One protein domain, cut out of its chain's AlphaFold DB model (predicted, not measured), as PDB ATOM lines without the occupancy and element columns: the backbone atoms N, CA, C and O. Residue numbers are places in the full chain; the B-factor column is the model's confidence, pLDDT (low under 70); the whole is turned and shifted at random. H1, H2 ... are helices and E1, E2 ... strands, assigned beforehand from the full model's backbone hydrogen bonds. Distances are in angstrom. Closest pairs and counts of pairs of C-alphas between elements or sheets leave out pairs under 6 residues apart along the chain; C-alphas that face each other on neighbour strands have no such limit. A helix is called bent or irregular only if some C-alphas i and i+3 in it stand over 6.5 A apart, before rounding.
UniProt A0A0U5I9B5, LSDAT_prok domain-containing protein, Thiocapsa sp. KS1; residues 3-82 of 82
ATOM      1  N   VAL A   3     124.134 117.173  93.782       94.81
ATOM      2  CA  VAL A   3     124.896 116.238  92.942       94.81
ATOM      3  C   VAL A   3     125.095 114.941  93.721       94.81
ATOM      4  O   VAL A   3     125.874 114.904  94.665       94.81
ATOM      5  N   ALA A   4     124.369 113.888  93.345       91.94
ATOM      6  CA  ALA A   4     124.359 112.600  94.050       91.94
ATOM      7  C   ALA A   4     125.014 111.451  93.262       91.94
ATOM      8  O   ALA A   4     124.836 110.294  93.607       91.94
ATOM      9  N   ALA A   5     125.693 111.774  92.161       90.94
ATOM     10  CA  ALA A   5     126.544 110.937  91.310       90.94
ATOM     11  C   ALA A   5     126.965 111.830  90.126       90.94
ATOM     12  O   ALA A   5     126.810 113.052  90.169       90.94
ATOM     13  N   GLY A   6     127.445 111.239  89.038       91.19
ATOM     14  CA  GLY A   6     127.491 111.923  87.751       91.19
ATOM     15  C   GLY A   6     128.644 111.477  86.876       91.19
ATOM     16  O   GLY A   6     129.567 110.801  87.330       91.19
ATOM     17  N   GLY A   7     128.571 111.905  85.622       90.06
ATOM     18  CA  GLY A   7     129.641 111.779  84.639       90.06
ATOM     19  C   GLY A   7     129.985 113.136  84.035       90.06
ATOM     20  O   GLY A   7     129.789 114.180  84.664       90.06
ATOM     21  N   ASP A   8     130.463 113.120  82.795       89.62
ATOM     22  CA  ASP A   8     130.973 114.312  82.110       89.62
ATOM     23  C   ASP A   8     129.921 115.426  81.984       89.62
ATOM     24  O   ASP A   8     130.212 116.579  82.284       89.62
ATOM     25  N   ILE A   9     128.671 115.090  81.643       91.50
ATOM     26  CA  ILE A   9     127.596 116.092  81.511       91.50
ATOM     27  C   ILE A   9     127.286 116.761  82.854       91.50
ATOM     28  O   ILE A   9     127.243 117.983  82.944       91.50
ATOM     29  N   THR A  10     127.173 115.976  83.928       93.50
ATOM     30  CA  THR A  10     126.971 116.516  85.282       93.50
ATOM     31  C   THR A  10     128.106 117.456  85.682       93.50
ATOM     32  O   THR A  10     127.871 118.456  86.356       93.50
ATOM     33  N   ARG A  11     129.341 117.160  85.256       91.94
ATOM     34  CA  ARG A  11     130.501 118.021  85.507       91.94
ATOM     35  C   ARG A  11     130.355 119.373  84.809       91.94
ATOM     36  O   ARG A  11     130.618 120.397  85.434       91.94
ATOM     37  N   LEU A  12     129.895 119.389  83.556       91.62
ATOM     38  CA  LEU A  12     129.638 120.622  82.804       91.62
ATOM     39  C   LEU A  12     128.544 121.476  83.460       91.62
ATOM     40  O   LEU A  12     128.723 122.686  83.608       91.62
ATOM     41  N   ASP A  13     127.455 120.858  83.920       93.50
ATOM     42  CA  ASP A  13     126.363 121.564  84.605       93.50
ATOM     43  C   ASP A  13     126.828 122.185  85.928       93.50
ATOM     44  O   ASP A  13     126.553 123.355  86.217       93.50
ATOM     45  N   VAL A  14     127.590 121.421  86.718       94.06
ATOM     46  CA  VAL A  14     128.222 121.915  87.950       94.06
ATOM     47  C   VAL A  14     129.136 123.096  87.643       94.06
ATOM     48  O   VAL A  14     129.104 124.097  88.358       94.06
ATOM     49  N   MET A  15     129.905 123.021  86.559       91.44
ATOM     50  CA  MET A  15     130.787 124.107  86.148       91.44
ATOM     51  C   MET A  15     130.057 125.376  85.783       91.44
ATOM     52  O   MET A  15     130.405 126.453  86.274       91.44
ATOM     53  N   HIS A  16     129.016 125.250  84.974       93.06
ATOM     54  CA  HIS A  16     128.171 126.379  84.649       93.06
ATOM     55  C   HIS A  16     127.585 127.013  85.921       93.06
ATOM     56  O   HIS A  16     127.626 128.233  86.086       93.06
ATOM     57  N   ARG A  17     127.115 126.187  86.866       94.56
ATOM     58  CA  ARG A  17     126.539 126.660  88.129       94.56
ATOM     59  C   ARG A  17     127.555 127.387  89.011       94.56
ATOM     60  O   ARG A  17     127.228 128.464  89.505       94.56
ATOM     61  N   LEU A  18     128.746 126.825  89.209       94.06
ATOM     62  CA  LEU A  18     129.788 127.413  90.058       94.06
ATOM     63  C   LEU A  18     130.296 128.741  89.484       94.06
ATOM     64  O   LEU A  18     130.386 129.723  90.216       94.06
ATOM     65  N   ARG A  19     130.515 128.814  88.164       91.88
ATOM     66  CA  ARG A  19     130.919 130.054  87.471       91.88
ATOM     67  C   ARG A  19     129.870 131.160  87.560       91.88
ATOM     68  O   ARG A  19     130.212 132.336  87.574       91.88
ATOM     69  N   ALA A  20     128.597 130.793  87.666       94.38
ATOM     70  CA  ALA A  20     127.508 131.728  87.929       94.38
ATOM     71  C   ALA A  20     127.395 132.140  89.417       94.38
ATOM     72  O   ALA A  20     126.382 132.716  89.814       94.38
ATOM     73  N   GLY A  21     128.379 131.810  90.264       94.31
ATOM     74  CA  GLY A  21     128.359 132.080  91.709       94.31
ATOM     75  C   GLY A  21     127.385 131.189  92.487       94.31
ATOM     76  O   GLY A  21     127.001 131.484  93.619       94.31
ATOM     77  N   GLY A  22     126.922 130.107  91.866       94.88
ATOM     78  CA  GLY A  22     125.911 129.230  92.415       94.88
ATOM     79  C   GLY A  22     126.471 128.172  93.356       94.88
ATOM     80  O   GLY A  22     127.409 127.468  93.006       94.88
ATOM     81  N   ARG A  23     125.819 127.979  94.507       94.50
ATOM     82  CA  ARG A  23     126.165 126.897  95.441       94.50
ATOM     83  C   ARG A  23     125.774 125.513  94.918       94.50
ATOM     84  O   ARG A  23     124.707 125.335  94.299       94.50
ATOM     85  N   VAL A  24     126.627 124.537  95.220       95.12
ATOM     86  CA  VAL A  24     126.469 123.119  94.881       95.12
ATOM     87  C   VAL A  24     126.603 122.290  96.153       95.12
ATOM     88  O   VAL A  24     127.624 122.348  96.825       95.12
ATOM     89  N   LEU A  25     125.575 121.503  96.461       96.00
ATOM     90  CA  LEU A  25     125.626 120.470  97.488       96.00
ATOM     91  C   LEU A  25     126.006 119.152  96.806       96.00
ATOM     92  O   LEU A  25     125.292 118.698  95.909       96.00
ATOM     93  N   THR A  26     127.123 118.552  97.199       96.19
ATOM     94  CA  THR A  26     127.610 117.277  96.659       96.19
ATOM     95  C   THR A  26     127.448 116.169  97.695       96.19
ATOM     96  O   THR A  26     127.682 116.387  98.885       96.19
ATOM     97  N   LEU A  27     127.069 114.978  97.239       96.75
ATOM     98  CA  LEU A  27     126.912 113.793  98.074       96.75
ATOM     99  C   LEU A  27     128.170 112.919  97.971       96.75
ATOM    100  O   LEU A  27     128.402 112.273  96.955       96.75
ATOM    101  N   ALA A  28     129.010 112.918  99.001       96.88
ATOM    102  CA  ALA A  28     130.204 112.076  99.041       96.88
ATOM    103  C   ALA A  28     129.831 110.611  99.307       96.88
ATOM    104  O   ALA A  28     128.904 110.328 100.067       96.88
ATOM    105  N   GLY A  29     130.545 109.668  98.696       94.38
ATOM    106  CA  GLY A  29     130.255 108.235  98.770       94.38
ATOM    107  C   GLY A  29     129.291 107.731  97.695       94.38
ATOM    108  O   GLY A  29     129.019 106.534  97.639       94.38
ATOM    109  N   SER A  30     128.789 108.606  96.817       93.00
ATOM    110  CA  SER A  30     127.926 108.213  95.697       93.00
ATOM    111  C   SER A  30     128.680 107.970  94.380       93.00
ATOM    112  O   SER A  30     128.082 107.539  93.394       93.00
ATOM    113  N   GLY A  31     129.990 108.250  94.344       93.50
ATOM    114  CA  GLY A  31     130.854 108.044  93.180       93.50
ATOM    115  C   GLY A  31     130.751 109.115  92.082       93.50
ATOM    116  O   GLY A  31     130.008 110.096  92.174       93.50
ATOM    117  N   GLY A  32     131.532 108.919  91.014       94.19
ATOM    118  CA  GLY A  32     131.531 109.776  89.825       94.19
ATOM    119  C   GLY A  32     131.944 111.224  90.111       94.19
ATOM    120  O   GLY A  32     132.853 111.482  90.899       94.19
ATOM    121  N   THR A  33     131.262 112.174  89.470       95.00
ATOM    122  CA  THR A  33     131.504 113.616  89.649       95.00
ATOM    123  C   THR A  33     131.309 114.072  91.098       95.00
ATOM    124  O   THR A  33     132.054 114.929  91.567       95.00
ATOM    125  N   ALA A  34     130.354 113.492  91.832       95.75
ATOM    126  CA  ALA A  34     130.081 113.885  93.214       95.75
ATOM    127  C   ALA A  34     131.284 113.627  94.138       95.75
ATOM    128  O   ALA A  34     131.649 114.502  94.925       95.75
ATOM    129  N   GLU A  35     131.933 112.468  93.975       95.38
ATOM    130  CA  GLU A  35     133.133 112.087  94.730       95.38
ATOM    131  C   GLU A  35     134.315 112.996  94.393       95.38
ATOM    132  O   GLU A  35     135.005 113.482  95.283       95.38
ATOM    133  N   GLN A  36     134.508 113.300  93.107       95.06
ATOM    134  CA  GLN A  36     135.581 114.194  92.665       95.06
ATOM    135  C   GLN A  36     135.422 115.600  93.264       95.06
ATOM    136  O   GLN A  36     136.396 116.188  93.731       95.06
ATOM    137  N   LEU A  37     134.196 116.129  93.312       95.50
ATOM    138  CA  LEU A  37     133.904 117.421  93.944       95.50
ATOM    139  C   LEU A  37     134.128 117.387  95.461       95.50
ATOM    140  O   LEU A  37     134.650 118.353  96.021       95.50
ATOM    141  N   ALA A  38     133.763 116.287  96.124       96.19
ATOM    142  CA  ALA A  38     134.007 116.107  97.553       96.19
ATOM    143  C   ALA A  38     135.511 116.083  97.862       96.19
ATOM    144  O   ALA A  38     135.975 116.789  98.762       96.19
ATOM    145  N   ASP A  39     136.280 115.337  97.072       95.44
ATOM    146  CA  ASP A  39     137.736 115.260  97.162       95.44
ATOM    147  C   ASP A  39     138.404 116.610  96.919       95.44
ATOM    148  O   ASP A  39     139.321 117.004  97.650       95.44
ATOM    149  N   TRP A  40     137.926 117.356  95.926       95.31
ATOM    150  CA  TRP A  40     138.423 118.696  95.659       95.31
ATOM    151  C   TRP A  40     138.148 119.635  96.827       95.31
ATOM    152  O   TRP A  40     139.062 120.315  97.299       95.31
ATOM    153  N   ARG A  41     136.926 119.620  97.368       95.94
ATOM    154  CA  ARG A  41     136.540 120.470  98.498       95.94
ATOM    155  C   ARG A  41     137.336 120.180  99.769       95.94
ATOM    156  O   ARG A  41     137.671 121.122 100.491       95.94
ATOM    157  N   ARG A  42     137.604 118.902 100.052       95.94
ATOM    158  CA  ARG A  42     138.266 118.433 101.284       95.94
ATOM    159  C   ARG A  42     139.785 118.510 101.212       95.94
ATOM    160  O   ARG A  42     140.429 118.860 102.196       95.94
ATOM    161  N   HIS A  43     140.352 118.168 100.061       94.88
ATOM    162  CA  HIS A  43     141.786 117.911  99.928       94.88
ATOM    163  C   HIS A  43     142.464 118.788  98.875       94.88
ATOM    164  O   HIS A  43     143.679 118.718  98.717       94.88
ATOM    165  N   GLY A  44     141.708 119.601  98.134       91.62
ATOM    166  CA  GLY A  44     142.244 120.395  97.029       91.62
ATOM    167  C   GLY A  44     142.706 119.558  95.841       91.62
ATOM    168  O   GLY A  44     143.412 120.080  94.984       91.62
ATOM    169  N   ARG A  45     142.311 118.280  95.767       90.44
ATOM    170  CA  ARG A  45     142.611 117.434  94.609       90.44
ATOM    171  C   ARG A  45     141.841 117.955  93.395       90.44
ATOM    172  O   ARG A  45     140.624 118.070  93.490       90.44
ATOM    173  N   PRO A  46     142.510 118.308  92.288       83.19
ATOM    174  CA  PRO A  46     141.827 118.882  91.139       83.19
ATOM    175  C   PRO A  46     140.828 117.879  90.561       83.19
ATOM    176  O   PRO A  46     141.117 116.686  90.454       83.19
ATOM    177  N   VAL A  47     139.663 118.379  90.161       85.00
ATOM    178  CA  VAL A  47     138.721 117.604  89.353       85.00
ATOM    179  C   VAL A  47     139.195 117.670  87.893       85.00
ATOM    180  O   VAL A  47     139.498 118.765  87.415       85.00
ATOM    181  N   PRO A  48     139.293 116.540  87.170       81.69
ATOM    182  CA  PRO A  48     139.688 116.541  85.764       81.69
ATOM    183  C   PRO A  48     138.818 117.476  84.920       81.69
ATOM    184  O   PRO A  48     137.588 117.451  85.016       81.69
ATOM    185  N   ASP A  49     139.464 118.285  84.081       79.44
ATOM    186  CA  ASP A  49     138.820 119.245  83.169       79.44
ATOM    187  C   ASP A  49     137.958 120.309  83.872       79.44
ATOM    188  O   ASP A  49     137.109 120.958  83.258       79.44
ATOM    189  N   LEU A  50     138.175 120.500  85.175       78.69
ATOM    190  CA  LEU A  50     137.518 121.514  85.982       78.69
ATOM    191  C   LEU A  50     138.439 122.731  86.111       78.69
ATOM    192  O   LEU A  50     139.269 122.814  87.014       78.69
ATOM    193  N   ASP A  51     138.295 123.680  85.190       79.62
ATOM    194  CA  ASP A  51     138.959 124.984  85.281       79.62
ATOM    195  C   ASP A  51     138.186 125.881  86.261       79.62
ATOM    196  O   ASP A  51     137.284 126.639  85.871       79.62
ATOM    197  N   ALA A  52     138.470 125.674  87.549       81.31
ATOM    198  CA  ALA A  52     137.843 126.330  88.688       81.31
ATOM    199  C   ALA A  52     138.850 126.506  89.838       81.31
ATOM    200  O   ALA A  52     139.706 125.650  90.077       81.31
ATOM    201  N   GLY A  53     138.759 127.635  90.539       88.69
ATOM    202  CA  GLY A  53     139.701 128.044  91.572       88.69
ATOM    203  C   GLY A  53     139.137 127.930  92.985       88.69
ATOM    204  O   GLY A  53     138.132 127.272  93.255       88.69
ATOM    205  N   GLU A  54     139.811 128.599  93.919       91.81
ATOM    206  CA  GLU A  54     139.441 128.583  95.337       91.81
ATOM    207  C   GLU A  54     138.040 129.159  95.589       91.81
ATOM    208  O   GLU A  54     137.307 128.670  96.450       91.81
ATOM    209  N   THR A  55     137.649 130.168  94.809       93.06
ATOM    210  CA  THR A  55     136.329 130.801  94.899       93.06
ATOM    211  C   THR A  55     135.219 129.801  94.596       93.06
ATOM    212  O   THR A  55     134.275 129.671  95.372       93.06
ATOM    213  N   GLU A  56     135.339 129.044  93.506       94.25
ATOM    214  CA  GLU A  56     134.378 128.005  93.145       94.25
ATOM    215  C   GLU A  56     134.417 126.845  94.140       94.25
ATOM    216  O   GLU A  56     133.372 126.313  94.511       94.25
ATOM    217  N   ARG A  57     135.607 126.491  94.637       94.38
ATOM    218  CA  ARG A  57     135.754 125.467  95.677       94.38
ATOM    219  C   ARG A  57     134.964 125.825  96.934       94.38
ATOM    220  O   ARG A  57     134.331 124.953  97.522       94.38
ATOM    221  N   ALA A  58     134.960 127.094  97.335       95.25
ATOM    222  CA  ALA A  58     134.218 127.567  98.502       95.25
ATOM    223  C   ALA A  58     132.687 127.482  98.340       95.25
ATOM    224  O   ALA A  58     131.977 127.449  99.344       95.25
ATOM    225  N   LEU A  59     132.175 127.406  97.106       96.00
ATOM    226  CA  LEU A  59     130.744 127.259  96.803       96.00
ATOM    227  C   LEU A  59     130.248 125.804  96.879       96.00
ATOM    228  O   LEU A  59     129.051 125.557  96.692       96.00
ATOM    229  N   ILE A  60     131.150 124.852  97.132       96.00
ATOM    230  CA  ILE A  60     130.819 123.438  97.296       96.00
ATOM    231  C   ILE A  60     130.607 123.124  98.775       96.00
ATOM    232  O   ILE A  60     131.505 123.270  99.614       96.00
ATOM    233  N   GLU A  61     129.421 122.612  99.067       96.12
ATOM    234  CA  GLU A  61     129.065 121.980 100.330       96.12
ATOM    235  C   GLU A  61     129.082 120.459 100.141       96.12
ATOM    236  O   GLU A  61     128.648 119.950  99.106       96.12
ATOM    237  N   VAL A  62     129.605 119.725 101.123       96.75
ATOM    238  CA  VAL A  62     129.716 118.260 101.060       96.75
ATOM    239  C   VAL A  62     128.861 117.647 102.153       96.75
ATOM    240  O   VAL A  62     129.020 117.979 103.326       96.75
ATOM    241  N   LEU A  63     128.001 116.719 101.754       96.69
ATOM    242  CA  LEU A  63     127.241 115.851 102.639       96.69
ATOM    243  C   LEU A  63     127.687 114.411 102.394       96.69
ATOM    244  O   LEU A  63     127.678 113.953 101.257       96.69
ATOM    245  N   ASP A  64     128.081 113.688 103.435       96.62
ATOM    246  CA  ASP A  64     128.355 112.258 103.300       96.62
ATOM    247  C   ASP A  64     127.043 111.490 103.107       96.62
ATOM    248  O   ASP A  64     126.069 111.716 103.826       96.62
ATOM    249  N   LEU A  65     127.016 110.562 102.146       94.38
ATOM    250  CA  LEU A  65     125.842 109.742 101.836       94.38
ATOM    251  C   LEU A  65     125.345 108.967 103.065       94.38
ATOM    252  O   LEU A  65     124.139 108.815 103.244       94.38
ATOM    253  N   ALA A  66     126.263 108.527 103.929       95.19
ATOM    254  CA  ALA A  66     125.933 107.862 105.189       95.19
ATOM    255  C   ALA A  66     125.072 108.745 106.115       95.19
ATOM    256  O   ALA A  66     124.118 108.263 106.726       95.19
ATOM    257  N   ASP A  67     125.343 110.051 106.139       95.06
ATOM    258  CA  ASP A  67     124.646 111.026 106.984       95.06
ATOM    259  C   ASP A  67     123.419 111.641 106.293       95.06
ATOM    260  O   ASP A  67     122.669 112.419 106.890       95.06
ATOM    261  N   ALA A  68     123.221 111.346 105.005       92.69
ATOM    262  CA  ALA A  68     122.253 112.053 104.180       92.69
ATOM    263  C   ALA A  68     120.819 111.879 104.677       92.69
ATOM    264  O   ALA A  68     120.033 112.820 104.616       92.69
ATOM    265  N   HIS A  69     120.491 110.702 105.210       92.75
ATOM    266  CA  HIS A  69     119.155 110.411 105.714       92.75
ATOM    267  C   HIS A  69     118.742 111.325 106.883       92.75
ATOM    268  O   HIS A  69     117.569 111.669 106.995       92.75
ATOM    269  N   GLU A  70     119.696 111.760 107.709       95.25
ATOM    270  CA  GLU A  70     119.447 112.638 108.860       95.25
ATOM    271  C   GLU A  70     119.501 114.113 108.466       95.25
ATOM    272  O   GLU A  70     118.680 114.916 108.906       95.25
ATOM    273  N   LYS A  71     120.483 114.490 107.637       93.31
ATOM    274  CA  LYS A  71     120.816 115.901 107.387       93.31
ATOM    275  C   LYS A  71     120.113 116.490 106.169       93.31
ATOM    276  O   LYS A  71     119.820 117.686 106.156       93.31
ATOM    277  N   LEU A  72     119.847 115.686 105.137       90.38
ATOM    278  CA  LEU A  72     119.272 116.181 103.884       90.38
ATOM    279  C   LEU A  72     117.866 116.776 104.059       90.38
ATOM    280  O   LEU A  72     117.642 117.841 103.484       90.38
ATOM    281  N   PRO A  73     116.938 116.187 104.847       92.56
ATOM    282  CA  PRO A  73     115.615 116.781 105.046       92.56
ATOM    283  C   PRO A  73     115.687 118.219 105.577       92.56
ATOM    284  O   PRO A  73     115.098 119.118 104.984       92.56
ATOM    285  N   ALA A  74     116.505 118.460 106.606       91.75
ATOM    286  CA  ALA A  74     116.683 119.792 107.183       91.75
ATOM    287  C   ALA A  74     117.302 120.793 106.189       91.75
ATOM    288  O   ALA A  74     116.889 121.950 106.132       91.75
ATOM    289  N   LEU A  75     118.270 120.359 105.374       89.62
ATOM    290  CA  LEU A  75     118.871 121.202 104.331       89.62
ATOM    291  C   LEU A  75     117.858 121.585 103.246       89.62
ATOM    292  O   LEU A  75     117.855 122.717 102.761       89.62
ATOM    293  N   VAL A  76     116.990 120.645 102.869       87.38
ATOM    294  CA  VAL A  76     115.918 120.885 101.900       87.38
ATOM    295  C   VAL A  76     114.899 121.872 102.469       87.38
ATOM    296  O   VAL A  76     114.560 122.840 101.793       87.38
ATOM    297  N   GLU A  77     114.462 121.689 103.715       90.94
ATOM    298  CA  GLU A  77     113.551 122.620 104.397       90.94
ATOM    299  C   GLU A  77     114.120 124.043 104.451       90.94
ATOM    300  O   GLU A  77     113.439 125.002 104.083       90.94
ATOM    301  N   GLN A  78     115.394 124.185 104.826       86.25
ATOM    302  CA  GLN A  78     116.074 125.481 104.848       86.25
ATOM    303  C   GLN A  78     116.101 126.141 103.466       86.25
ATOM    304  O   GLN A  78     115.818 127.334 103.357       86.25
ATOM    305  N   ALA A  79     116.386 125.377 102.409       84.00
ATOM    306  CA  ALA A  79     116.436 125.896 101.044       84.00
ATOM    307  C   ALA A  79     115.079 126.418 100.537       84.00
ATOM    308  O   ALA A  79     115.061 127.341  99.727       84.00
ATOM    309  N   PHE A  80     113.964 125.853 101.010       84.25
ATOM    310  CA  PHE A  80     112.608 126.286 100.643       84.25
ATOM    311  C   PHE A  80     112.024 127.371 101.558       84.25
ATOM    312  O   PHE A  80     110.997 127.953 101.224       84.25
ATOM    313  N   SER A  81     112.662 127.651 102.694       84.62
ATOM    314  CA  SER A  81     112.265 128.724 103.619       84.62
ATOM    315  C   SER A  81     112.810 130.118 103.255       84.62
ATOM    316  O   SER A  81     112.634 131.060 104.029       84.62
ATOM    317  N   GLN A  82     113.498 130.236 102.114       58.62
ATOM    318  CA  GLN A  82     114.130 131.460 101.600       58.62
ATOM    319  C   GLN A  82     113.218 132.212 100.627       58.62
ATOM    320  O   GLN A  82     112.557 131.544  99.800       58.62
TER     321      GLN A  82
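Overview. This is residues 3 to 82 of the 82 residues of the protein "LSDAT_prok domain-containing protein" of Thiocapsa sp. KS1 (UniProt A0A0U5I9B5). A small sheet of two parallel strands, E1 and E2, forms the middle, with H2 packed on one side, H4 on the other, and residues 76 to 82 sticking out. H1 and H3 lie near opposite ends of H2. The 80 printed residues run H1 E1 H2 H3 E2 H4, mostly helix, compact, with radius of gyration 12.2 A and spans 32 by 26 by 23 A.

Along the chain. H1 is residues 8 to 19, from C-alpha 8 at (130.973, 114.312, 82.110); E1 24 to 28; H2 32 to 43; H3 54 to 58; E2 60 to 64; H4 65 to 80, 21.2 A, to C-alpha 80 at (112.608, 126.286, 100.643). H4 is irregular, C-alphas 66 and 69 being 7.3 A apart, with a kink of 55 degrees near residue 72.

Arrangement. E1, H2, H3 and E2 form a strand-helix-strand unit, two parallel neighbour strands with helices between, its crossover right-handed. N 26 and O 61 are 2.8 A apart. The closest C-alphas of E1 and H2 are Ala 28 and Glu 35, 5.2 A. H1 and H2 only just touch, only at their ends, with 3 pairs of C-alphas within 8 A, the closest Arg 11 and Thr 33, 6.1 A. Every O i to N i+4 pair is within hydrogen-bond range in H1, H2 and H3, and 8 of 12 in H4.

Size, cuts and confidence. The printed part has no cut and no long link; residue 82 alone is under pLDDT 70.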